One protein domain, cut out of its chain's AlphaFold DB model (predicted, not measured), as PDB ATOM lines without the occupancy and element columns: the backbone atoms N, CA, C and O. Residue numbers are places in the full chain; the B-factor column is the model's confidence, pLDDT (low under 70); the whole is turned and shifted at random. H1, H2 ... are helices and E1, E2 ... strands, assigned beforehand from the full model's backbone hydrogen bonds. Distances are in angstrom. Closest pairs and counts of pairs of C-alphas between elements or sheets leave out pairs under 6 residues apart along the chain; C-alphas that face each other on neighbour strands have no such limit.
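AT A GLANCE: This is residues 711 to 870 of the 1062 residues of the protein "PC4 domain-containing protein" of Meloidogyne hapla (UniProt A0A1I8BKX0). A small sheet of three parallel strands has H2 over one face and H3 over the opposite face, while H4, H5 and H6 follow one another from the end of E3 and cluster by the sheet. Long links join this body to a looser far end, where H1 lies on its own and H7 and H8 pair up. The printed part has 160 residues, with eight named helices and three named strands in the order H1 E1 H2 E2 H3 E3 H4 H5 H6 H7 H8; the sheet runs E1 E2 E3. The class is mostly helix, though only 75 residues are in named elements, under half. By its radius of gyration of the C-alphas, 15.8 A, the whole is compact, yet its outline is elongated, 56 by 31 by 26 A.

IN THESE COORDINATES: H1, residues 713 to 722, begins at C-alpha 713 (-34.323, -17.390, 20.614) and is 14.2 A long. E1, residues 751 to 755, spans 13.7 A and H2, residues 762 to 771, 14.4 A. E2 is residues 785 to 788, H3 residues 795 to 803, 12.1 A, and E3 residues 807 to 810, beginning at C-alpha 807 (-50.748, -27.729, -2.957). H4 is residues 811 to 818, H5 822 to 825, H6 827 to 833 and H7 848 to 851. H8, residues 856 to 865, spans 14.6 A and ends at C-alpha 865 (-23.641, -30.037, 21.155).

HOW THE PARTS SIT: E1 and E2 are parallel at 18 degrees, with N 753 and O 785 2.9 A apart, within hydrogen-bond range. E2 and E3 are parallel at 34 degrees, with N 788 and O 809 at 2.8 A. E1, H2, E2 form a strand-helix-strand unit, two parallel neighbour strands with a helix between, with a left-handed crossover; that of E2, H3, E3 is right-handed. H2 lies over E1 at a height over the sheet of 10.1 A. H3, on the opposite face, lies over E3 at 9.5 A. H4 only grazes the sheet with residues 811 to 814, and H6 with 830 to 833. H4 touches H2, closest at the C-alphas of Met 768 and Tyr 818, 6.2 A. H4 also touches H5, closest at the C-alphas of Trp 813 and Val 824, 6.2 A. H7 and H8 only just touch, with 3 pairs of C-alphas within 8 A, closest at Leu 851 and Cys 858, 6.5 A; H1 is apart from both. Every O i to N i+4 pair is within range in H1, H3 and H4; H2 has 5 of 6, H8 4 of 6, and H6 0 of 3 but 3 of 4 O i to N i+3 pairs, while H5 and H7 are too short for an i+4 pair.

THE WHOLE: The C-alphas of Ser 803 and Leu 870, the two farthest apart, are 56.4 A apart. The printed part has no cut. The links H1 to E1, H2 to E2 and H6 to H7 are long. Mean pLDDT of the printed part is 85.2, with residues 739 to 741, 827 to 831, 838 to 840 and 842 under 70.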
ATOM      1  N   VAL A 711     -27.701 -20.910  18.345       84.56
ATOM      2  CA  VAL A 711     -29.130 -21.231  18.495       84.56
ATOM      3  C   VAL A 711     -29.988 -19.981  18.327       84.56
ATOM      4  O   VAL A 711     -29.536 -18.871  18.601       84.56
ATOM      5  N   THR A 712     -31.245 -20.151  17.913       84.38
ATOM      6  CA  THR A 712     -32.220 -19.052  17.882       84.38
ATOM      7  C   THR A 712     -32.854 -18.826  19.256       84.38
ATOM      8  O   THR A 712     -32.834 -19.691  20.136       84.38
ATOM      9  N   LEU A 713     -33.537 -17.689  19.416       83.31
ATOM     10  CA  LEU A 713     -34.323 -17.390  20.614       83.31
ATOM     11  C   LEU A 713     -35.446 -18.420  20.886       83.31
ATOM     12  O   LEU A 713     -35.885 -18.542  22.028       83.31
ATOM     13  N   HIS A 714     -35.890 -19.202  19.890       84.25
ATOM     14  CA  HIS A 714     -36.871 -20.276  20.109       84.25
ATOM     15  C   HIS A 714     -36.298 -21.416  20.956       84.25
ATOM     16  O   HIS A 714     -36.990 -21.894  21.848       84.25
ATOM     17  N   TRP A 715     -35.024 -21.780  20.764       89.88
ATOM     18  CA  TRP A 715     -34.357 -22.751  21.638       89.88
ATOM     19  C   TRP A 715     -34.328 -22.271  23.092       89.88
ATOM     20  O   TRP A 715     -34.578 -23.054  24.007       89.88
ATOM     21  N   LEU A 716     -34.048 -20.981  23.311       85.06
ATOM     22  CA  LEU A 716     -33.987 -20.406  24.655       85.06
ATOM     23  C   LEU A 716     -35.373 -20.375  25.315       85.06
ATOM     24  O   LEU A 716     -35.493 -20.719  26.489       85.06
ATOM     25  N   ASN A 717     -36.423 -20.036  24.559       84.19
ATOM     26  CA  ASN A 717     -37.807 -20.081  25.038       84.19
ATOM     27  C   ASN A 717     -38.219 -21.504  25.459       84.19
ATOM     28  O   ASN A 717     -38.689 -21.690  26.581       84.19
ATOM     29  N   ASP A 718     -37.993 -22.509  24.605       83.94
ATOM     30  CA  ASP A 718     -38.307 -23.912  24.907       83.94
ATOM     31  C   ASP A 718     -37.462 -24.439  26.086       83.94
ATOM     32  O   ASP A 718     -37.978 -25.154  26.943       83.94
ATOM     33  N   THR A 719     -36.190 -24.036  26.192       85.25
ATOM     34  CA  THR A 719     -35.283 -24.388  27.304       85.25
ATOM     35  C   THR A 719     -35.748 -23.812  28.644       85.25
ATOM     36  O   THR A 719     -35.764 -24.523  29.652       85.25
ATOM     37  N   ILE A 720     -36.167 -22.541  28.665       82.88
ATOM     38  CA  ILE A 720     -36.728 -21.883  29.856       82.88
ATOM     39  C   ILE A 720     -38.072 -22.519  30.234       82.88
ATOM     40  O   ILE A 720     -38.302 -22.789  31.411       82.88
ATOM     41  N   GLY A 721     -38.931 -22.820  29.253       82.75
ATOM     42  CA  GLY A 721     -40.217 -23.492  29.471       82.75
ATOM     43  C   GLY A 721     -40.063 -24.899  30.059       82.75
ATOM     44  O   GLY A 721     -40.715 -25.228  31.047       82.75
ATOM     45  N   LYS A 722     -39.137 -25.700  29.515       83.38
ATOM     46  CA  LYS A 722     -38.743 -27.016  30.052       83.38
ATOM     47  C   LYS A 722     -38.000 -26.941  31.390       83.38
ATOM     48  O   LYS A 722     -37.856 -27.964  32.053       83.38
ATOM     49  N   ARG A 723     -37.471 -25.765  31.753       84.44
ATOM     50  CA  ARG A 723     -36.528 -25.548  32.866       84.44
ATOM     51  C   ARG A 723     -35.338 -26.528  32.850       84.44
ATOM     52  O   ARG A 723     -34.879 -26.988  33.895       84.44
ATOM     53  N   LYS A 724     -34.849 -26.872  31.653       84.56
ATOM     54  CA  LYS A 724     -33.790 -27.869  31.422       84.56
ATOM     55  C   LYS A 724     -33.047 -27.553  30.127       84.56
ATOM     56  O   LYS A 724     -33.670 -27.452  29.074       84.56
ATOM     57  N   VAL A 725     -31.718 -27.453  30.197       85.75
ATOM     58  CA  VAL A 725     -30.862 -27.318  29.010       85.75
ATOM     59  C   VAL A 725     -30.786 -28.656  28.285       85.75
ATOM     60  O   VAL A 725     -30.278 -29.641  28.819       85.75
ATOM     61  N   GLU A 726     -31.287 -28.679  27.055       87.69
ATOM     62  CA  GLU A 726     -31.220 -29.819  26.144       87.69
ATOM     63  C   GLU A 726     -30.674 -29.359  24.785       87.69
ATOM     64  O   GLU A 726     -30.964 -28.236  24.362       87.69
ATOM     65  N   PRO A 727     -29.897 -30.193  24.073       90.81
ATOM     66  CA  PRO A 727     -29.433 -29.853  22.732       90.81
ATOM     67  C   PRO A 727     -30.614 -29.683  21.751       90.81
ATOM     68  O   PRO A 727     -31.678 -30.273  21.964       90.81
ATOM     69  N   PRO A 728     -30.463 -28.887  20.674       94.25
ATOM     70  CA  PRO A 728     -31.533 -28.603  19.720       94.25
ATOM     71  C   PRO A 728     -32.275 -29.849  19.206       94.25
ATOM     72  O   PRO A 728     -31.679 -30.774  18.659       94.25
ATOM     73  N   SER A 729     -33.600 -29.842  19.380       92.75
ATOM     74  CA  SER A 729     -34.530 -30.921  19.014       92.75
ATOM     75  C   SER A 729     -35.604 -30.494  17.998       92.75
ATOM     76  O   SER A 729     -36.529 -31.253  17.733       92.75
ATOM     77  N   LYS A 730     -35.545 -29.266  17.472       92.75
ATOM     78  CA  LYS A 730     -36.480 -28.714  16.474       92.75
ATOM     79  C   LYS A 730     -35.686 -27.938  15.431       92.75
ATOM     80  O   LYS A 730     -34.681 -27.322  15.780       92.75
ATOM     81  N   ALA A 731     -36.164 -27.887  14.188       92.19
ATOM     82  CA  ALA A 731     -35.533 -27.095  13.126       92.19
ATOM     83  C   ALA A 731     -35.340 -25.620  13.530       92.19
ATOM     84  O   ALA A 731     -34.236 -25.096  13.461       92.19
ATOM     85  N   CYS A 732     -36.389 -24.994  14.075       90.56
ATOM     86  CA  CYS A 732     -36.387 -23.598  14.525       90.56
ATOM     87  C   CYS A 732     -35.418 -23.274  15.678       90.56
ATOM     88  O   CYS A 732     -35.222 -22.096  15.977       90.56
ATOM     89  N   HIS A 733     -34.850 -24.272  16.365       91.88
ATOM     90  CA  HIS A 733     -33.836 -24.047  17.400       91.88
ATOM     91  C   HIS A 733     -32.485 -23.649  16.796       91.88
ATOM     92  O   HIS A 733     -31.703 -22.972  17.459       91.88
ATOM     93  N   LEU A 734     -32.232 -24.049  15.550       89.50
ATOM     94  CA  LEU A 734     -31.056 -23.684  14.769       89.50
ATOM     95  C   LEU A 734     -31.393 -22.505  13.839       89.50
ATOM     96  O   LEU A 734     -32.545 -22.388  13.419       89.50
ATOM     97  N   PRO A 735     -30.436 -21.620  13.515       85.62
ATOM     98  CA  PRO A 735     -30.654 -20.603  12.494       85.62
ATOM     99  C   PRO A 735     -30.845 -21.259  11.117       85.62
ATOM    100  O   PRO A 735     -30.080 -22.141  10.723       85.62
ATOM    101  N   GLY A 736     -31.885 -20.831  10.401       82.06
ATOM    102  CA  GLY A 736     -32.117 -21.189   9.001       82.06
ATOM    103  C   GLY A 736     -31.216 -20.408   8.046       82.06
ATOM    104  O   GLY A 736     -30.513 -19.481   8.449       82.06
ATOM    105  N   PHE A 737     -31.267 -20.772   6.766       81.50
ATOM    106  CA  PHE A 737     -30.508 -20.097   5.709       81.50
ATOM    107  C   PHE A 737     -31.061 -18.689   5.431       81.50
ATOM    108  O   PHE A 737     -30.317 -17.714   5.378       81.50
ATOM    109  N   TRP A 738     -32.386 -18.585   5.321       80.00
ATOM    110  CA  TRP A 738     -33.109 -17.346   5.027       80.00
ATOM    111  C   TRP A 738     -33.312 -16.472   6.268       80.00
ATOM    112  O   TRP A 738     -33.330 -16.967   7.402       80.00
ATOM    113  N   SER A 739     -33.520 -15.172   6.061       68.81
ATOM    114  CA  SER A 739     -33.896 -14.221   7.112       68.81
ATOM    115  C   SER A 739     -35.079 -13.346   6.676       68.81
ATOM    116  O   SER A 739     -35.513 -13.372   5.530       68.81
ATOM    117  N   VAL A 740     -35.608 -12.528   7.591       63.41
ATOM    118  CA  VAL A 740     -36.650 -11.530   7.256       63.41
ATOM    119  C   VAL A 740     -36.116 -10.442   6.304       63.41
ATOM    120  O   VAL A 740     -36.894  -9.744   5.664       63.41
ATOM    121  N   LEU A 741     -34.791 -10.307   6.222       63.69
ATOM    122  CA  LEU A 741     -34.064  -9.255   5.511       63.69
ATOM    123  C   LEU A 741     -33.471  -9.779   4.192       63.69
ATOM    124  O   LEU A 741     -33.453  -9.057   3.201       63.69
ATOM    125  N   ASN A 742     -33.103 -11.064   4.158       71.38
ATOM    126  CA  ASN A 742     -32.831 -11.846   2.953       71.38
ATOM    127  C   ASN A 742     -33.835 -13.026   2.864       71.38
ATOM    128  O   ASN A 742     -33.511 -14.155   3.260       71.38
ATOM    129  N   PRO A 743     -35.091 -12.760   2.445       80.06
ATOM    130  CA  PRO A 743     -36.122 -13.779   2.258       80.06
ATOM    131  C   PRO A 743     -35.936 -14.531   0.934       80.06
ATOM    132  O   PRO A 743     -35.362 -14.005  -0.017       80.06
ATOM    133  N   ASN A 744     -36.503 -15.735   0.815       82.94
ATOM    134  CA  ASN A 744     -36.438 -16.487  -0.439       82.94
ATOM    135  C   ASN A 744     -37.281 -15.782  -1.530       82.94
ATOM    136  O   ASN A 744     -38.507 -15.702  -1.386       82.94
ATOM    137  N   PRO A 745     -36.686 -15.317  -2.647       83.81
ATOM    138  CA  PRO A 745     -37.394 -14.532  -3.661       83.81
ATOM    139  C   PRO A 745     -38.443 -15.335  -4.447       83.81
ATOM    140  O   PRO A 745     -39.344 -14.745  -5.036       83.81
ATOM    141  N   GLN A 746     -38.363 -16.670  -4.449       85.56
ATOM    142  CA  GLN A 746     -39.350 -17.545  -5.091       85.56
ATOM    143  C   GLN A 746     -40.593 -17.780  -4.216       85.56
ATOM    144  O   GLN A 746     -41.598 -18.290  -4.714       85.56
ATOM    145  N   ILE A 747     -40.539 -17.435  -2.919       88.50
ATOM    146  CA  ILE A 747     -41.597 -17.766  -1.950       88.50
ATOM    147  C   ILE A 747     -42.034 -16.607  -1.039       88.50
ATOM    148  O   ILE A 747     -43.048 -16.720  -0.353       88.50
ATOM    149  N   SER A 748     -41.349 -15.463  -1.070       84.44
ATOM    150  CA  SER A 748     -41.693 -14.255  -0.301       84.44
ATOM    151  C   SER A 748     -43.073 -13.667  -0.632       84.44
ATOM    152  O   SER A 748     -43.686 -13.000   0.197       84.44
ATOM    153  N   SER A 749     -43.600 -13.940  -1.828       83.75
ATOM    154  CA  SER A 749     -44.948 -13.547  -2.260       83.75
ATOM    155  C   SER A 749     -46.042 -14.567  -1.910       83.75
ATOM    156  O   SER A 749     -47.220 -14.296  -2.144       83.75
ATOM    157  N   LYS A 750     -45.676 -15.739  -1.376       89.50
ATOM    158  CA  LYS A 750     -46.558 -16.908  -1.246       89.50
ATOM    159  C   LYS A 750     -47.231 -16.998   0.120       89.50
ATOM    160  O   LYS A 750     -46.692 -16.569   1.143       89.50
ATOM    161  N   VAL A 751     -48.410 -17.614   0.141       92.12
ATOM    162  CA  VAL A 751     -49.197 -17.885   1.347       92.12
ATOM    163  C   VAL A 751     -49.103 -19.366   1.705       92.12
ATOM    164  O   VAL A 751     -49.518 -20.237   0.941       92.12
ATOM    165  N   ILE A 752     -48.607 -19.645   2.909       94.69
ATOM    166  CA  ILE A 752     -48.437 -20.995   3.448       94.69
ATOM    167  C   ILE A 752     -49.334 -21.161   4.680       94.69
ATOM    168  O   ILE A 752     -49.130 -20.527   5.721       94.69
ATOM    169  N   SER A 753     -50.324 -22.041   4.561       94.31
ATOM    170  CA  SER A 753     -51.118 -22.537   5.689       94.31
ATOM    171  C   SER A 753     -50.457 -23.765   6.314       94.31
ATOM    172  O   SER A 753     -49.628 -24.424   5.688       94.31
ATOM    173  N   PHE A 754     -50.857 -24.123   7.537       93.69
ATOM    174  CA  PHE A 754     -50.480 -25.406   8.132       93.69
ATOM    175  C   PHE A 754     -51.620 -26.035   8.946       93.69
ATOM    176  O   PHE A 754     -52.465 -25.317   9.483       93.69
ATOM    177  N   PHE A 755     -51.648 -27.369   9.036       91.12
ATOM    178  CA  PHE A 755     -52.684 -28.130   9.747       91.12
ATOM    179  C   PHE A 755     -52.150 -29.452  10.335       91.12
ATOM    180  O   PHE A 755     -51.181 -30.014   9.833       91.12
ATOM    181  N   GLY A 756     -52.785 -29.961  11.398       87.00
ATOM    182  CA  GLY A 756     -52.422 -31.245  12.019       87.00
ATOM    183  C   GLY A 756     -51.236 -31.205  12.992       87.00
ATOM    184  O   GLY A 756     -50.674 -32.247  13.323       87.00
ATOM    185  N   PHE A 757     -50.832 -30.014  13.439       89.06
ATOM    186  CA  PHE A 757     -49.711 -29.816  14.359       89.06
ATOM    187  C   PHE A 757     -50.182 -29.248  15.697       89.06
ATOM    188  O   PHE A 757     -51.066 -28.389  15.732       89.06
ATOM    189  N   ASP A 758     -49.536 -29.673  16.781       84.56
ATOM    190  CA  ASP A 758     -49.864 -29.236  18.135       84.56
ATOM    191  C   ASP A 758     -49.742 -27.720  18.327       84.56
ATOM    192  O   ASP A 758     -48.964 -27.015  17.668       84.56
ATOM    193  N   GLN A 759     -50.456 -27.203  19.328       76.38
ATOM    194  CA  GLN A 759     -50.375 -25.793  19.708       76.38
ATOM    195  C   GLN A 759     -48.951 -25.387  20.152       76.38
ATOM    196  O   GLN A 759     -48.553 -24.235  19.955       76.38
ATOM    197  N   ASN A 760     -48.163 -26.335  20.668       76.50
ATOM    198  CA  ASN A 760     -46.758 -26.141  21.043       76.50
ATOM    199  C   ASN A 760     -45.849 -25.916  19.820       76.50
ATOM    200  O   ASN A 760     -44.985 -25.037  19.835       76.50
ATOM    201  N   ASP A 761     -46.073 -26.659  18.735       85.19
ATOM    202  CA  ASP A 761     -45.237 -26.617  17.528       85.19
ATOM    203  C   ASP A 761     -45.743 -25.624  16.471       85.19
ATOM    204  O   ASP A 761     -44.975 -25.134  15.639       85.19
ATOM    205  N   SER A 762     -47.003 -25.198  16.584       86.75
ATOM    206  CA  SER A 762     -47.595 -24.103  15.807       86.75
ATOM    207  C   SER A 762     -46.735 -22.832  15.781       86.75
ATOM    208  O   SER A 762     -46.701 -22.139  14.766       86.75
ATOM    209  N   ASN A 763     -46.033 -22.505  16.872       85.19
ATOM    210  CA  ASN A 763     -45.149 -21.334  16.927       85.19
ATOM    211  C   ASN A 763     -43.831 -21.548  16.165       85.19
ATOM    212  O   ASN A 763     -43.369 -20.625  15.497       85.19
ATOM    213  N   ALA A 764     -43.270 -22.762  16.194       88.75
ATOM    214  CA  ALA A 764     -42.089 -23.125  15.415       88.75
ATOM    215  C   ALA A 764     -42.369 -23.040  13.905       88.75
ATOM    216  O   ALA A 764     -41.609 -22.417  13.165       88.75
ATOM    217  N   ILE A 765     -43.504 -23.585  13.457       92.31
ATOM    218  CA  ILE A 765     -43.945 -23.536  12.053       92.31
ATOM    219  C   ILE A 765     -44.185 -22.082  11.611       92.31
ATOM    220  O   ILE A 765     -43.627 -21.633  10.610       92.31
ATOM    221  N   LYS A 766     -44.927 -21.302  12.415       90.31
ATOM    222  CA  LYS A 766     -45.166 -19.859  12.205       90.31
ATOM    223  C   LYS A 766     -43.894 -19.002  12.193       90.31
ATOM    224  O   LYS A 766     -43.941 -17.881  11.680       90.31
ATOM    225  N   PHE A 767     -42.802 -19.458  12.801       87.00
ATOM    226  CA  PHE A 767     -41.501 -18.798  12.717       87.00
ATOM    227  C   PHE A 767     -40.818 -19.135  11.392       87.00
ATOM    228  O   PHE A 767     -40.550 -18.220  10.621       87.00
ATOM    229  N   MET A 768     -40.643 -20.424  11.076       90.62
ATOM    230  CA  MET A 768     -39.956 -20.860   9.853       90.62
ATOM    231  C   MET A 768     -40.606 -20.305   8.580       90.62
ATOM    232  O   MET A 768     -39.891 -19.772   7.737       90.62
ATOM    233  N   ILE A 769     -41.946 -20.329   8.480       91.75
ATOM    234  CA  ILE A 769     -42.694 -19.755   7.343       91.75
ATOM    235  C   ILE A 769     -42.377 -18.261   7.150       91.75
ATOM    236  O   ILE A 769     -42.258 -17.802   6.021       91.75
ATOM    237  N   ARG A 770     -42.179 -17.498   8.234       87.25
ATOM    238  CA  ARG A 770     -41.820 -16.074   8.137       87.25
ATOM    239  C   ARG A 770     -40.332 -15.844   7.886       87.25
ATOM    240  O   ARG A 770     -39.990 -14.861   7.245       87.25
ATOM    241  N   SER A 771     -39.456 -16.728   8.362       83.88
ATOM    242  CA  SER A 771     -38.014 -16.648   8.094       83.88
ATOM    243  C   SER A 771     -37.667 -16.892   6.627       83.88
ATOM    244  O   SER A 771     -36.726 -16.287   6.140       83.88
ATOM    245  N   ILE A 772     -38.433 -17.731   5.918       88.50
ATOM    246  CA  ILE A 772     -38.312 -17.896   4.455       88.50
ATOM    247  C   ILE A 772     -38.966 -16.746   3.663       88.50
ATOM    248  O   ILE A 772     -38.850 -16.708   2.443       88.50
ATOM    249  N   GLY A 773     -39.645 -15.816   4.345       85.38
ATOM    250  CA  GLY A 773     -40.323 -14.654   3.763       85.38
ATOM    251  C   GLY A 773     -41.818 -14.822   3.470       85.38
ATOM    252  O   GLY A 773     -42.462 -13.840   3.122       85.38
ATOM    253  N   ALA A 774     -42.388 -16.021   3.614       89.56
ATOM    254  CA  ALA A 774     -43.772 -16.299   3.232       89.56
ATOM    255  C   ALA A 774     -44.814 -15.821   4.266       89.56
ATOM    256  O   ALA A 774     -44.577 -15.737   5.479       89.56
ATOM    257  N   PHE A 775     -46.034 -15.576   3.786       87.06
ATOM    258  CA  PHE A 775     -47.175 -15.216   4.620       87.06
ATOM    259  C   PHE A 775     -47.797 -16.455   5.267       87.06
ATOM    260  O   PHE A 775     -48.176 -17.405   4.587       87.06
ATOM    261  N   CYS A 776     -47.969 -16.433   6.591       89.94
ATOM    262  CA  CYS A 776     -48.640 -17.506   7.326       89.94
ATOM    263  C   CYS A 776     -50.085 -17.109   7.660       89.94
ATOM    264  O   CYS A 776     -50.296 -16.290   8.559       89.94
ATOM    265  N   LEU A 777     -51.055 -17.687   6.945       87.19
ATOM    266  CA  LEU A 777     -52.498 -17.423   7.063       87.19
ATOM    267  C   LEU A 777     -53.282 -18.738   7.309       87.19
ATOM    268  O   LEU A 777     -52.699 -19.815   7.198       87.19
ATOM    269  N   PRO A 778     -54.581 -18.691   7.671       86.06
ATOM    270  CA  PRO A 778     -55.450 -19.868   7.720       86.06
ATOM    271  C   PRO A 778     -55.879 -20.266   6.299       86.06
ATOM    272  O   PRO A 778     -55.988 -19.395   5.434       86.06
ATOM    273  N   ILE A 779     -56.187 -21.546   6.067       85.19
ATOM    274  CA  ILE A 779     -56.493 -22.046   4.716       85.19
ATOM    275  C   ILE A 779     -57.696 -21.333   4.077       85.19
ATOM    276  O   ILE A 779     -58.802 -21.305   4.619       85.19
ATOM    277  N   ASN A 780     -57.445 -20.742   2.911       86.88
ATOM    278  CA  ASN A 780     -58.366 -19.925   2.118       86.88
ATOM    279  C   ASN A 780     -57.958 -19.950   0.626       86.88
ATOM    280  O   ASN A 780     -56.868 -20.416   0.305       86.88
ATOM    281  N   SER A 781     -58.774 -19.395  -0.274       82.81
ATOM    282  CA  SER A 781     -58.546 -19.406  -1.736       82.81
ATOM    283  C   SER A 781     -57.319 -18.631  -2.247       82.81
ATOM    284  O   SER A 781     -57.033 -18.675  -3.438       82.81
ATOM    285  N   LYS A 782     -56.580 -17.927  -1.379       87.81
ATOM    286  CA  LYS A 782     -55.266 -17.333  -1.686       87.81
ATOM    287  C   LYS A 782     -54.088 -18.154  -1.149       87.81
ATOM    288  O   LYS A 782     -52.985 -17.631  -1.086       87.81
ATOM    289  N   THR A 783     -54.317 -19.375  -0.663       91.00
ATOM    290  CA  THR A 783     -53.257 -20.234  -0.112       91.00
ATOM    291  C   THR A 783     -52.562 -20.970  -1.246       91.00
ATOM    292  O   THR A 783     -53.221 -21.695  -1.978       91.00
ATOM    293  N   ASP A 784     -51.246 -20.840  -1.370       92.81
ATOM    294  CA  ASP A 784     -50.480 -21.619  -2.345       92.81
ATOM    295  C   ASP A 784     -50.185 -23.028  -1.813       92.81
ATOM    296  O   ASP A 784     -50.375 -24.018  -2.518       92.81
ATOM    297  N   PHE A 785     -49.758 -23.122  -0.546       93.56
ATOM    298  CA  PHE A 785     -49.300 -24.369   0.072       93.56
ATOM    299  C   PHE A 785     -49.990 -24.652   1.414       93.56
ATOM    300  O   PHE A 785     -50.117 -23.762   2.261       93.56
ATOM    301  N   LEU A 786     -50.362 -25.913   1.657       93.69
ATOM    302  CA  LEU A 786     -50.745 -26.429   2.972       93.69
ATOM    303  C   LEU A 786     -49.672 -27.396   3.484       93.69
ATOM    304  O   LEU A 786     -49.567 -28.518   2.997       93.69
ATOM    305  N   VAL A 787     -48.929 -26.994   4.516       93.44
ATOM    306  CA  VAL A 787     -48.044 -27.905   5.258       93.44
ATOM    307  C   VAL A 787     -48.896 -28.742   6.214       93.44
ATOM    308  O   VAL A 787     -49.543 -28.191   7.104       93.44
ATOM    309  N   ILE A 788     -48.900 -30.065   6.066       90.19
ATOM    310  CA  ILE A 788     -49.728 -30.967   6.874       90.19
ATOM    311  C   ILE A 788     -48.899 -32.043   7.584       90.19
ATOM    312  O   ILE A 788     -47.866 -32.504   7.091       90.19
ATOM    313  N   ASN A 789     -49.370 -32.452   8.759       87.75
ATOM    314  CA  ASN A 789     -48.937 -33.679   9.417       87.75
ATOM    315  C   ASN A 789     -49.640 -34.893   8.777       87.75
ATOM    316  O   ASN A 789     -50.861 -34.885   8.618       87.75
ATOM    317  N   ARG A 790     -48.888 -35.953   8.456       83.38
ATOM    318  CA  ARG A 790     -49.408 -37.171   7.806       83.38
ATOM    319  C   ARG A 790     -50.547 -37.825   8.594       83.38
ATOM    320  O   ARG A 790     -51.510 -38.275   7.986       83.38
ATOM    321  N   SER A 791     -50.489 -37.825   9.929       83.19
ATOM    322  CA  SER A 791     -51.550 -38.388  10.785       83.19
ATOM    323  C   SER A 791     -52.818 -37.525  10.879       83.19
ATOM    324  O   SER A 791     -53.717 -37.838  11.655       83.19
ATOM    325  N   SER A 792     -52.881 -36.410  10.150       85.19
ATOM    326  CA  SER A 792     -54.027 -35.492  10.105       85.19
ATOM    327  C   SER A 792     -54.494 -35.201   8.678       85.19
ATOM    328  O   SER A 792     -55.277 -34.276   8.470       85.19
ATOM    329  N   LEU A 793     -54.010 -35.972   7.700       86.56
ATOM    330  CA  LEU A 793     -54.556 -36.001   6.350       86.56
ATOM    331  C   LEU A 793     -55.899 -36.747   6.373       86.56
ATOM    332  O   LEU A 793     -55.992 -37.834   6.939       86.56
ATOM    333  N   THR A 794     -56.928 -36.164   5.765       88.50
ATOM    334  CA  THR A 794     -58.239 -36.799   5.562       88.50
ATOM    335  C   THR A 794     -58.781 -36.415   4.191       88.50
ATOM    336  O   THR A 794     -58.436 -35.351   3.667       88.50
ATOM    337  N   ASP A 795     -59.670 -37.232   3.631       88.50
ATOM    338  CA  ASP A 795     -60.246 -37.008   2.297       88.50
ATOM    339  C   ASP A 795     -60.936 -35.640   2.200       88.50
ATOM    340  O   ASP A 795     -60.703 -34.889   1.260       88.50
ATOM    341  N   GLN A 796     -61.659 -35.233   3.250       90.69
ATOM    342  CA  GLN A 796     -62.287 -33.908   3.357       90.69
ATOM    343  C   GLN A 796     -61.281 -32.746   3.261       90.69
ATOM    344  O   GLN A 796     -61.605 -31.671   2.752       90.69
ATOM    345  N   ILE A 797     -60.054 -32.927   3.766       88.25
ATOM    346  CA  ILE A 797     -58.987 -31.924   3.648       88.25
ATOM    347  C   ILE A 797     -58.403 -31.947   2.235       88.25
ATOM    348  O   ILE A 797     -58.130 -30.877   1.691       88.25
ATOM    349  N   ILE A 798     -58.260 -33.125   1.621       88.25
ATOM    350  CA  ILE A 798     -57.798 -33.277   0.235       88.25
ATOM    351  C   ILE A 798     -58.790 -32.615  -0.732       88.25
ATOM    352  O   ILE A 798     -58.399 -31.732  -1.493       88.25
ATOM    353  N   GLU A 799     -60.082 -32.936  -0.644       91.75
ATOM    354  CA  GLU A 799     -61.165 -32.308  -1.415       91.75
ATOM    355  C   GLU A 799     -61.195 -30.785  -1.232       91.75
ATOM    356  O   GLU A 799     -61.290 -30.033  -2.209       91.75
ATOM    357  N   LYS A 800     -61.050 -30.302   0.009       90.81
ATOM    358  CA  LYS A 800     -60.995 -28.867   0.315       90.81
ATOM    359  C   LYS A 800     -59.752 -28.179  -0.254       90.81
ATOM    360  O   LYS A 800     -59.838 -27.023  -0.652       90.81
ATOM    361  N   CYS A 801     -58.601 -28.846  -0.297       89.88
ATOM    362  CA  CYS A 801     -57.399 -28.285  -0.916       89.88
ATOM    363  C   CYS A 801     -57.520 -28.276  -2.441       89.88
ATOM    364  O   CYS A 801     -57.264 -27.245  -3.055       89.88
ATOM    365  N   ASN A 802     -58.001 -29.369  -3.039       90.44
ATOM    366  CA  ASN A 802     -58.203 -29.501  -4.482       90.44
ATOM    367  C   ASN A 802     -59.201 -28.457  -5.014       90.44
ATOM    368  O   ASN A 802     -58.904 -27.755  -5.976       90.44
ATOM    369  N   SER A 803     -60.346 -28.281  -4.346       92.00
ATOM    370  CA  SER A 803     -61.356 -27.263  -4.705       92.00
ATOM    371  C   SER A 803     -60.898 -25.811  -4.494       92.00
ATOM    372  O   SER A 803     -61.488 -24.895  -5.064       92.00
ATOM    373  N   LEU A 804     -59.832 -25.592  -3.718       90.88
ATOM    374  CA  LEU A 804     -59.174 -24.295  -3.535       90.88
ATOM    375  C   LEU A 804     -57.856 -24.162  -4.330       90.88
ATOM    376  O   LEU A 804     -57.198 -23.131  -4.215       90.88
ATOM    377  N   ASN A 805     -57.471 -25.175  -5.120       90.88
ATOM    378  CA  ASN A 805     -56.190 -25.279  -5.837       90.88
ATOM    379  C   ASN A 805     -54.941 -25.076  -4.939       90.88
ATOM    380  O   ASN A 805     -53.970 -24.433  -5.337       90.88
ATOM    381  N   VAL A 806     -54.972 -25.618  -3.716       92.50
ATOM    382  CA  VAL A 806     -53.888 -25.534  -2.719       92.50
ATOM    383  C   VAL A 806     -52.999 -26.775  -2.799       92.50
ATOM    384  O   VAL A 806     -53.489 -27.895  -2.652       92.50
ATOM    385  N   GLN A 807     -51.684 -26.603  -2.948       90.94
ATOM    386  CA  GLN A 807     -50.748 -27.729  -2.957       90.94
ATOM    387  C   GLN A 807     -50.496 -28.246  -1.530       90.94
ATOM    388  O   GLN A 807     -49.984 -27.522  -0.675       90.94
ATOM    389  N   ILE A 808     -50.825 -29.511  -1.264       91.12
ATOM    390  CA  ILE A 808     -50.583 -30.142   0.043       91.12
ATOM    391  C   ILE A 808     -49.160 -30.712   0.096       91.12
ATOM    392  O   ILE A 808     -48.744 -31.434  -0.810       91.12
ATOM    393  N   VAL A 809     -48.423 -30.413   1.168       91.75
ATOM    394  CA  VAL A 809     -47.037 -30.855   1.385       91.75
ATOM    395  C   VAL A 809     -46.803 -31.308   2.829       91.75
ATOM    396  O   VAL A 809     -47.465 -30.853   3.758       91.75
ATOM    397  N   ASN A 810     -45.844 -32.206   3.041       91.44
ATOM    398  CA  ASN A 810     -45.446 -32.684   4.365       91.44
ATOM    399  C   ASN A 810     -44.484 -31.709   5.084       91.44
ATOM    400  O   ASN A 810     -43.930 -30.780   4.493       91.44
ATOM    401  N   TYR A 811     -44.239 -31.928   6.381       91.81
ATOM    402  CA  TYR A 811     -43.345 -31.077   7.186       91.81
ATOM    403  C   TYR A 811     -41.889 -31.018   6.666       91.81
ATOM    404  O   TYR A 811     -41.211 -30.002   6.843       91.81
ATOM    405  N   LYS A 812     -41.407 -32.067   5.980       90.75
ATOM    406  CA  LYS A 812     -40.040 -32.140   5.430       90.75
ATOM    407  C   LYS A 812     -39.796 -31.110   4.325       90.75
ATOM    408  O   LYS A 812     -38.685 -30.597   4.231       90.75
ATOM    409  N   TRP A 813     -40.829 -30.740   3.569       92.44
ATOM    410  CA  TRP A 813     -40.771 -29.652   2.587       92.44
ATOM    411  C   TRP A 813     -40.379 -28.318   3.237       92.44
ATOM    412  O   TRP A 813     -39.405 -27.681   2.837       92.44
ATOM    413  N   LEU A 814     -41.087 -27.934   4.307       93.38
ATOM    414  CA  LEU A 814     -40.825 -26.691   5.038       93.38
ATOM    415  C   LEU A 814     -39.469 -26.733   5.762       93.38
ATOM    416  O   LEU A 814     -38.781 -25.716   5.827       93.38
ATOM    417  N   PHE A 815     -39.082 -27.901   6.288       92.81
ATOM    418  CA  PHE A 815     -37.773 -28.119   6.906       92.81
ATOM    419  C   PHE A 815     -36.630 -27.840   5.919       92.81
ATOM    420  O   PHE A 815     -35.729 -27.061   6.222       92.81
ATOM    421  N   GLU A 816     -36.652 -28.473   4.743       91.00
ATOM    422  CA  GLU A 816     -35.561 -28.356   3.771       91.00
ATOM    423  C   GLU A 816     -35.481 -26.956   3.160       91.00
ATOM    424  O   GLU A 816     -34.386 -26.402   3.032       91.00
ATOM    425  N   LEU A 817     -36.633 -26.339   2.889       91.31
ATOM    426  CA  LEU A 817     -36.707 -24.959   2.427       91.31
ATOM    427  C   LEU A 817     -36.106 -23.974   3.444       91.31
ATOM    428  O   LEU A 817     -35.358 -23.077   3.058       91.31
ATOM    429  N   TYR A 818     -36.386 -24.155   4.742       91.00
ATOM    430  CA  TYR A 818     -35.859 -23.315   5.828       91.00
ATOM    431  C   TYR A 818     -34.323 -23.343   5.916       91.00
ATOM    432  O   TYR A 818     -33.702 -22.315   6.192       91.00
ATOM    433  N   PHE A 819     -33.705 -24.488   5.613       88.25
ATOM    434  CA  PHE A 819     -32.247 -24.652   5.549       88.25
ATOM    435  C   PHE A 819     -31.649 -24.435   4.143       88.25
ATOM    436  O   PHE A 819     -30.488 -24.769   3.920       88.25
ATOM    437  N   GLY A 820     -32.399 -23.824   3.219       86.25
ATOM    438  CA  GLY A 820     -31.871 -23.305   1.951       86.25
ATOM    439  C   GLY A 820     -32.049 -24.205   0.726       86.25
ATOM    440  O   GLY A 820     -31.715 -23.774  -0.375       86.25
ATOM    441  N   ASN A 821     -32.605 -25.417   0.852       87.31
ATOM    442  CA  ASN A 821     -32.839 -26.260  -0.323       87.31
ATOM    443  C   ASN A 821     -34.055 -25.762  -1.124       87.31
ATOM    444  O   ASN A 821     -35.199 -26.097  -0.823       87.31
ATOM    445  N   ILE A 822     -33.804 -24.981  -2.176       86.75
ATOM    446  CA  ILE A 822     -34.847 -24.473  -3.083       86.75
ATOM    447  C   ILE A 822     -35.417 -25.539  -4.029       86.75
ATOM    448  O   ILE A 822     -36.498 -25.342  -4.582       86.75
ATOM    449  N   ASN A 823     -34.748 -26.689  -4.194       85.50
ATOM    450  CA  ASN A 823     -35.183 -27.730  -5.135       85.50
ATOM    451  C   ASN A 823     -36.571 -28.297  -4.792       85.50
ATOM    452  O   ASN A 823     -37.273 -28.760  -5.687       85.50
ATOM    453  N   VAL A 824     -37.014 -28.169  -3.534       87.31
ATOM    454  CA  VAL A 824     -38.352 -28.569  -3.057       87.31
ATOM    455  C   VAL A 824     -39.517 -27.816  -3.722       87.31
ATOM    456  O   VAL A 824     -40.674 -28.199  -3.550       87.31
ATOM    457  N   LEU A 825     -39.230 -26.746  -4.472       86.12
ATOM    458  CA  LEU A 825     -40.200 -26.006  -5.288       86.12
ATOM    459  C   LEU A 825     -40.331 -26.572  -6.717       86.12
ATOM    460  O   LEU A 825     -41.177 -26.117  -7.485       86.12
ATOM    461  N   SER A 826     -39.510 -27.560  -7.085       82.94
ATOM    462  CA  SER A 826     -39.483 -28.151  -8.427       82.94
ATOM    463  C   SER A 826     -40.544 -29.251  -8.583       82.94
ATOM    464  O   SER A 826     -40.632 -30.135  -7.724       82.94
ATOM    465  N   PRO A 827     -41.284 -29.308  -9.710       67.88
ATOM    466  CA  PRO A 827     -42.267 -30.361  -9.968       67.88
ATOM    467  C   PRO A 827     -41.792 -31.817  -9.763       67.88
ATOM    468  O   PRO A 827     -42.534 -32.556  -9.114       67.88
ATOM    469  N   PRO A 828     -40.601 -32.271 -10.218       58.84
ATOM    470  CA  PRO A 828     -40.181 -33.666 -10.017       58.84
ATOM    471  C   PRO A 828     -39.903 -34.024  -8.548       58.84
ATOM    472  O   PRO A 828     -40.085 -35.172  -8.155       58.84
ATOM    473  N   ASP A 829     -39.507 -33.054  -7.719       64.31
ATOM    474  CA  ASP A 829     -39.267 -33.262  -6.287       64.31
ATOM    475  C   ASP A 829     -40.577 -33.304  -5.472       64.31
ATOM    476  O   ASP A 829     -40.613 -33.863  -4.375       64.31
ATOM    477  N   SER A 830     -41.679 -32.763  -6.008       65.00
ATOM    478  CA  SER A 830     -42.960 -32.628  -5.294       65.00
ATOM    479  C   SER A 830     -43.516 -33.945  -4.728       65.00
ATOM    480  O   SER A 830     -44.107 -33.940  -3.649       65.00
ATOM    481  N   GLN A 831     -43.263 -35.083  -5.384       69.69
ATOM    482  CA  GLN A 831     -43.708 -36.405  -4.924       69.69
ATOM    483  C   GLN A 831     -43.036 -36.837  -3.607       69.69
ATOM    484  O   GLN A 831     -43.686 -37.446  -2.759       69.69
ATOM    485  N   ARG A 832     -41.772 -36.452  -3.368       80.94
ATOM    486  CA  ARG A 832     -41.073 -36.668  -2.080       80.94
ATOM    487  C   ARG A 832     -41.713 -35.868  -0.940       80.94
ATOM    488  O   ARG A 832     -41.624 -36.243   0.232       80.94
ATOM    489  N   TYR A 833     -42.355 -34.759  -1.289       84.69
ATOM    490  CA  TYR A 833     -42.988 -33.831  -0.362       84.69
ATOM    491  C   TYR A 833     -44.488 -34.059  -0.196       84.69
ATOM    492  O   TYR A 833     -45.117 -33.352   0.587       84.69
ATOM    493  N   PHE A 834     -45.051 -35.078  -0.847       82.62
ATOM    494  CA  PHE A 834     -46.449 -35.449  -0.673       82.62
ATOM    495  C   PHE A 834     -46.734 -35.894   0.783       82.62
ATOM    496  O   PHE A 834     -45.859 -36.495   1.421       82.62
ATOM    497  N   PRO A 835     -47.931 -35.627   1.345       75.44
ATOM    498  CA  PRO A 835     -48.280 -35.995   2.724       75.44
ATOM    499  C   PRO A 835     -48.099 -37.480   3.066       75.44
ATOM    500  O   PRO A 835     -47.731 -37.812   4.192       75.44
ATOM    501  N   GLU A 836     -48.323 -38.363   2.094       72.50
ATOM    502  CA  GLU A 836     -48.256 -39.823   2.253       72.50
ATOM    503  C   GLU A 836     -46.850 -40.405   2.055       72.50
ATOM    504  O   GLU A 836     -46.639 -41.594   2.298       72.50
ATOM    505  N   ALA A 837     -45.873 -39.591   1.643       74.00
ATOM    506  CA  ALA A 837     -44.497 -40.043   1.477       74.00
ATOM    507  C   ALA A 837     -43.933 -40.576   2.809       74.00
ATOM    508  O   ALA A 837     -44.214 -40.048   3.893       74.00
ATOM    509  N   GLU A 838     -43.127 -41.637   2.748       66.50
ATOM    510  CA  GLU A 838     -42.468 -42.201   3.927       66.50
ATOM    511  C   GLU A 838     -41.262 -41.341   4.333       66.50
ATOM    512  O   GLU A 838     -40.105 -41.604   4.013       66.50
ATOM    513  N   THR A 839     -41.563 -40.238   5.017       68.19
ATOM    514  CA  THR A 839     -40.569 -39.336   5.593       68.19
ATOM    515  C   THR A 839     -40.181 -39.791   6.996       68.19
ATOM    516  O   THR A 839     -41.013 -39.858   7.895       68.19
ATOM    517  N   LEU A 840     -38.882 -40.001   7.220       63.12
ATOM    518  CA  LEU A 840     -38.302 -40.198   8.556       63.12
ATOM    519  C   LEU A 840     -38.438 -38.944   9.458       63.12
ATOM    520  O   LEU A 840     -38.218 -39.012  10.664       63.12
ATOM    521  N   LEU A 841     -38.812 -37.789   8.890       73.94
ATOM    522  CA  LEU A 841     -39.186 -36.568   9.610       73.94
ATOM    523  C   LEU A 841     -40.720 -36.512   9.774       73.94
ATOM    524  O   LEU A 841     -41.398 -35.775   9.057       73.94
ATOM    525  N   THR A 842     -41.261 -37.326  10.684       65.12
ATOM    526  CA  THR A 842     -42.711 -37.443  10.949       65.12
ATOM    527  C   THR A 842     -43.267 -36.372  11.893       65.12
ATOM    528  O   THR A 842     -44.476 -36.168  11.942       65.12
ATOM    529  N   CYS A 843     -42.408 -35.677  12.640       75.19
ATOM    530  CA  CYS A 843     -42.788 -34.724  13.682       75.19
ATOM    531  C   CYS A 843     -41.855 -33.498  13.716       75.19
ATOM    532  O   CYS A 843     -40.747 -33.516  13.181       75.19
ATOM    533  N   VAL A 844     -42.311 -32.414  14.357       86.50
ATOM    534  CA  VAL A 844     -41.563 -31.144  14.477       86.50
ATOM    535  C   VAL A 844     -40.460 -31.227  15.537       86.50
ATOM    536  O   VAL A 844     -39.389 -30.639  15.372       86.50
ATOM    537  N   THR A 845     -40.713 -31.978  16.614       89.56
ATOM    538  CA  THR A 845     -39.730 -32.291  17.656       89.56
ATOM    539  C   THR A 845     -39.098 -33.654  17.384       89.56
ATOM    540  O   THR A 845     -39.755 -34.682  17.526       89.56
ATOM    541  N   ILE A 846     -37.812 -33.663  17.040       89.38
ATOM    542  CA  ILE A 846     -37.018 -34.848  16.690       89.38
ATOM    543  C   ILE A 846     -35.801 -35.019  17.600       89.38
ATOM    544  O   ILE A 846     -35.399 -34.103  18.319       89.38
ATOM    545  N   SER A 847     -35.180 -36.203  17.564       90.38
ATOM    546  CA  SER A 847     -33.960 -36.432  18.337       90.38
ATOM    547  C   SER A 847     -32.801 -35.555  17.819       90.38
ATOM    548  O   SER A 847     -32.650 -35.388  16.603       90.38
ATOM    549  N   PRO A 848     -31.930 -35.033  18.704       90.69
ATOM    550  CA  PRO A 848     -30.749 -34.253  18.316       90.69
ATOM    551  C   PRO A 848     -29.835 -34.990  17.325       90.69
ATOM    552  O   PRO A 848     -29.271 -34.385  16.417       90.69
ATOM    553  N   GLN A 849     -29.730 -36.317  17.473       87.75
ATOM    554  CA  GLN A 849     -28.936 -37.184  16.594       87.75
ATOM    555  C   GLN A 849     -29.511 -37.271  15.178       87.75
ATOM    556  O   GLN A 849     -28.765 -37.436  14.217       87.75
ATOM    557  N   TYR A 850     -30.839 -37.207  15.061       88.62
ATOM    558  CA  TYR A 850     -31.536 -37.228  13.786       88.62
ATOM    559  C   TYR A 850     -31.506 -35.839  13.132       88.62
ATOM    560  O   TYR A 850     -31.162 -35.744  11.958       88.62
ATOM    561  N   LEU A 851     -31.713 -34.756  13.899       90.12
ATOM    562  CA  LEU A 851     -31.564 -33.371  13.419       90.12
ATOM    563  C   LEU A 851     -30.174 -33.131  12.809       90.12
ATOM    564  O   LEU A 851     -30.072 -32.611  11.701       90.12
ATOM    565  N   ALA A 852     -29.114 -33.586  13.484       89.31
ATOM    566  CA  ALA A 852     -27.736 -33.491  13.003       89.31
ATOM    567  C   ALA A 852     -27.466 -34.242  11.679       89.31
ATOM    568  O   ALA A 852     -26.438 -34.000  11.059       89.31
ATOM    569  N   LYS A 853     -28.361 -35.141  11.239       88.50
ATOM    570  CA  LYS A 853     -28.259 -35.889   9.972       88.50
ATOM    571  C   LYS A 853     -29.109 -35.305   8.837       88.50
ATOM    572  O   LYS A 853     -29.060 -35.834   7.733       88.50
ATOM    573  N   MET A 854     -29.909 -34.264   9.085       84.12
ATOM    574  CA  MET A 854     -30.846 -33.726   8.082       84.12
ATOM    575  C   MET A 854     -30.219 -32.759   7.076       84.12
ATOM    576  O   MET A 854     -30.775 -32.570   5.999       84.12
ATOM    577  N   SER A 855     -29.089 -32.136   7.409       84.94
ATOM    578  CA  SER A 855     -28.273 -31.351   6.476       84.94
ATOM    579  C   SER A 855     -26.871 -31.143   7.048       84.94
ATOM    580  O   SER A 855     -26.692 -31.172   8.269       84.94
ATOM    581  N   ASP A 856     -25.890 -30.843   6.195       84.06
ATOM    582  CA  ASP A 856     -24.535 -30.466   6.629       84.06
ATOM    583  C   ASP A 856     -24.530 -29.217   7.520       84.06
ATOM    584  O   ASP A 856     -23.669 -29.064   8.388       84.06
ATOM    585  N   LEU A 857     -25.494 -28.317   7.314       83.75
ATOM    586  CA  LEU A 857     -25.692 -27.128   8.134       83.75
ATOM    587  C   LEU A 857     -26.134 -27.524   9.549       83.75
ATOM    588  O   LEU A 857     -25.499 -27.125  10.526       83.75
ATOM    589  N   CYS A 858     -27.146 -28.390   9.667       88.44
ATOM    590  CA  CYS A 858     -27.549 -28.962  10.950       88.44
ATOM    591  C   CYS A 858     -26.405 -29.752  11.601       88.44
ATOM    592  O   CYS A 858     -26.190 -29.600  12.799       88.44
ATOM    593  N   PHE A 859     -25.632 -30.541  10.846       88.31
ATOM    594  CA  PHE A 859     -24.474 -31.265  11.377       88.31
ATOM    595  C   PHE A 859     -23.455 -30.312  12.018       88.31
ATOM    596  O   PHE A 859     -23.146 -30.445  13.203       88.31
ATOM    597  N   LYS A 860     -22.987 -29.302  11.270       84.19
ATOM    598  CA  LYS A 860     -21.996 -28.318  11.745       84.19
ATOM    599  C   LYS A 860     -22.486 -27.555  12.980       84.19
ATOM    600  O   LYS A 860     -21.721 -27.371  13.922       84.19
ATOM    601  N   LEU A 861     -23.764 -27.169  13.006       85.94
ATOM    602  CA  LEU A 861     -24.394 -26.489  14.143       85.94
ATOM    603  C   LEU A 861     -24.595 -27.407  15.366       85.94
ATOM    604  O   LEU A 861     -24.616 -26.918  16.496       85.94
ATOM    605  N   MET A 862     -24.706 -28.725  15.164       89.44
ATOM    606  CA  MET A 862     -24.893 -29.723  16.225       89.44
ATOM    607  C   MET A 862     -23.588 -30.325  16.767       89.44
ATOM    608  O   MET A 862     -23.587 -30.813  17.895       89.44
ATOM    609  N   VAL A 863     -22.461 -30.243  16.053       86.00
ATOM    610  CA  VAL A 863     -21.138 -30.656  16.576       86.00
ATOM    611  C   VAL A 863     -20.775 -29.948  17.902       86.00
ATOM    612  O   VAL A 863     -20.362 -30.644  18.835       86.00
ATOM    613  N   PRO A 864     -21.010 -28.631  18.090       84.56
ATOM    614  CA  PRO A 864     -20.896 -27.954  19.391       84.56
ATOM    615  C   PRO A 864     -21.742 -28.535  20.540       84.56
ATOM    616  O   PRO A 864     -21.451 -28.297  21.715       84.56
ATOM    617  N   TRP A 865     -22.773 -29.318  20.218       87.12
ATOM    618  CA  TRP A 865     -23.641 -30.037  21.155       87.12
ATOM    619  C   TRP A 865     -23.229 -31.510  21.345       87.12
ATOM    620  O   TRP A 865     -24.009 -32.324  21.833       87.12
ATOM    621  N   THR A 866     -21.986 -31.863  21.002       83.94
ATOM    622  CA  THR A 866     -21.330 -33.100  21.468       83.94
ATOM    623  C   THR A 866     -20.595 -32.883  22.794       83.94
ATOM    624  O   THR A 866     -20.666 -33.725  23.685       83.94
ATOM    625  N   GLN A 867     -19.950 -31.725  22.973       78.88
ATOM    626  CA  GLN A 867     -19.220 -31.385  24.196       78.88
ATOM    627  C   GLN A 867     -20.189 -30.992  25.323       78.88
ATOM    628  O   GLN A 867     -21.045 -30.135  25.087       78.88
ATOM    629  N   PRO A 868     -20.075 -31.555  26.542       74.12
ATOM    630  CA  PRO A 868     -20.948 -31.198  27.658       74.12
ATOM    631  C   PRO A 868     -20.738 -29.746  28.119       74.12
ATOM    632  O   PRO A 868     -19.727 -29.105  27.824       74.12
ATOM    633  N   ILE A 869     -21.702 -29.215  28.871       76.38
ATOM    634  CA  ILE A 869     -21.529 -27.963  29.618       76.38
ATOM    635  C   ILE A 869     -20.955 -28.332  30.985       76.38
ATOM    636  O   ILE A 869     -21.626 -28.994  31.777       76.38
ATOM    637  N   LEU A 870     -19.711 -27.928  31.246       75.31
ATOM    638  CA  LEU A 870     -19.068 -28.124  32.542       75.31
ATOM    639  C   LEU A 870     -19.590 -27.072  33.525       75.31
ATOM    640  O   LEU A 870     -19.452 -25.873  33.291       75.31
TER     641      LEU A 870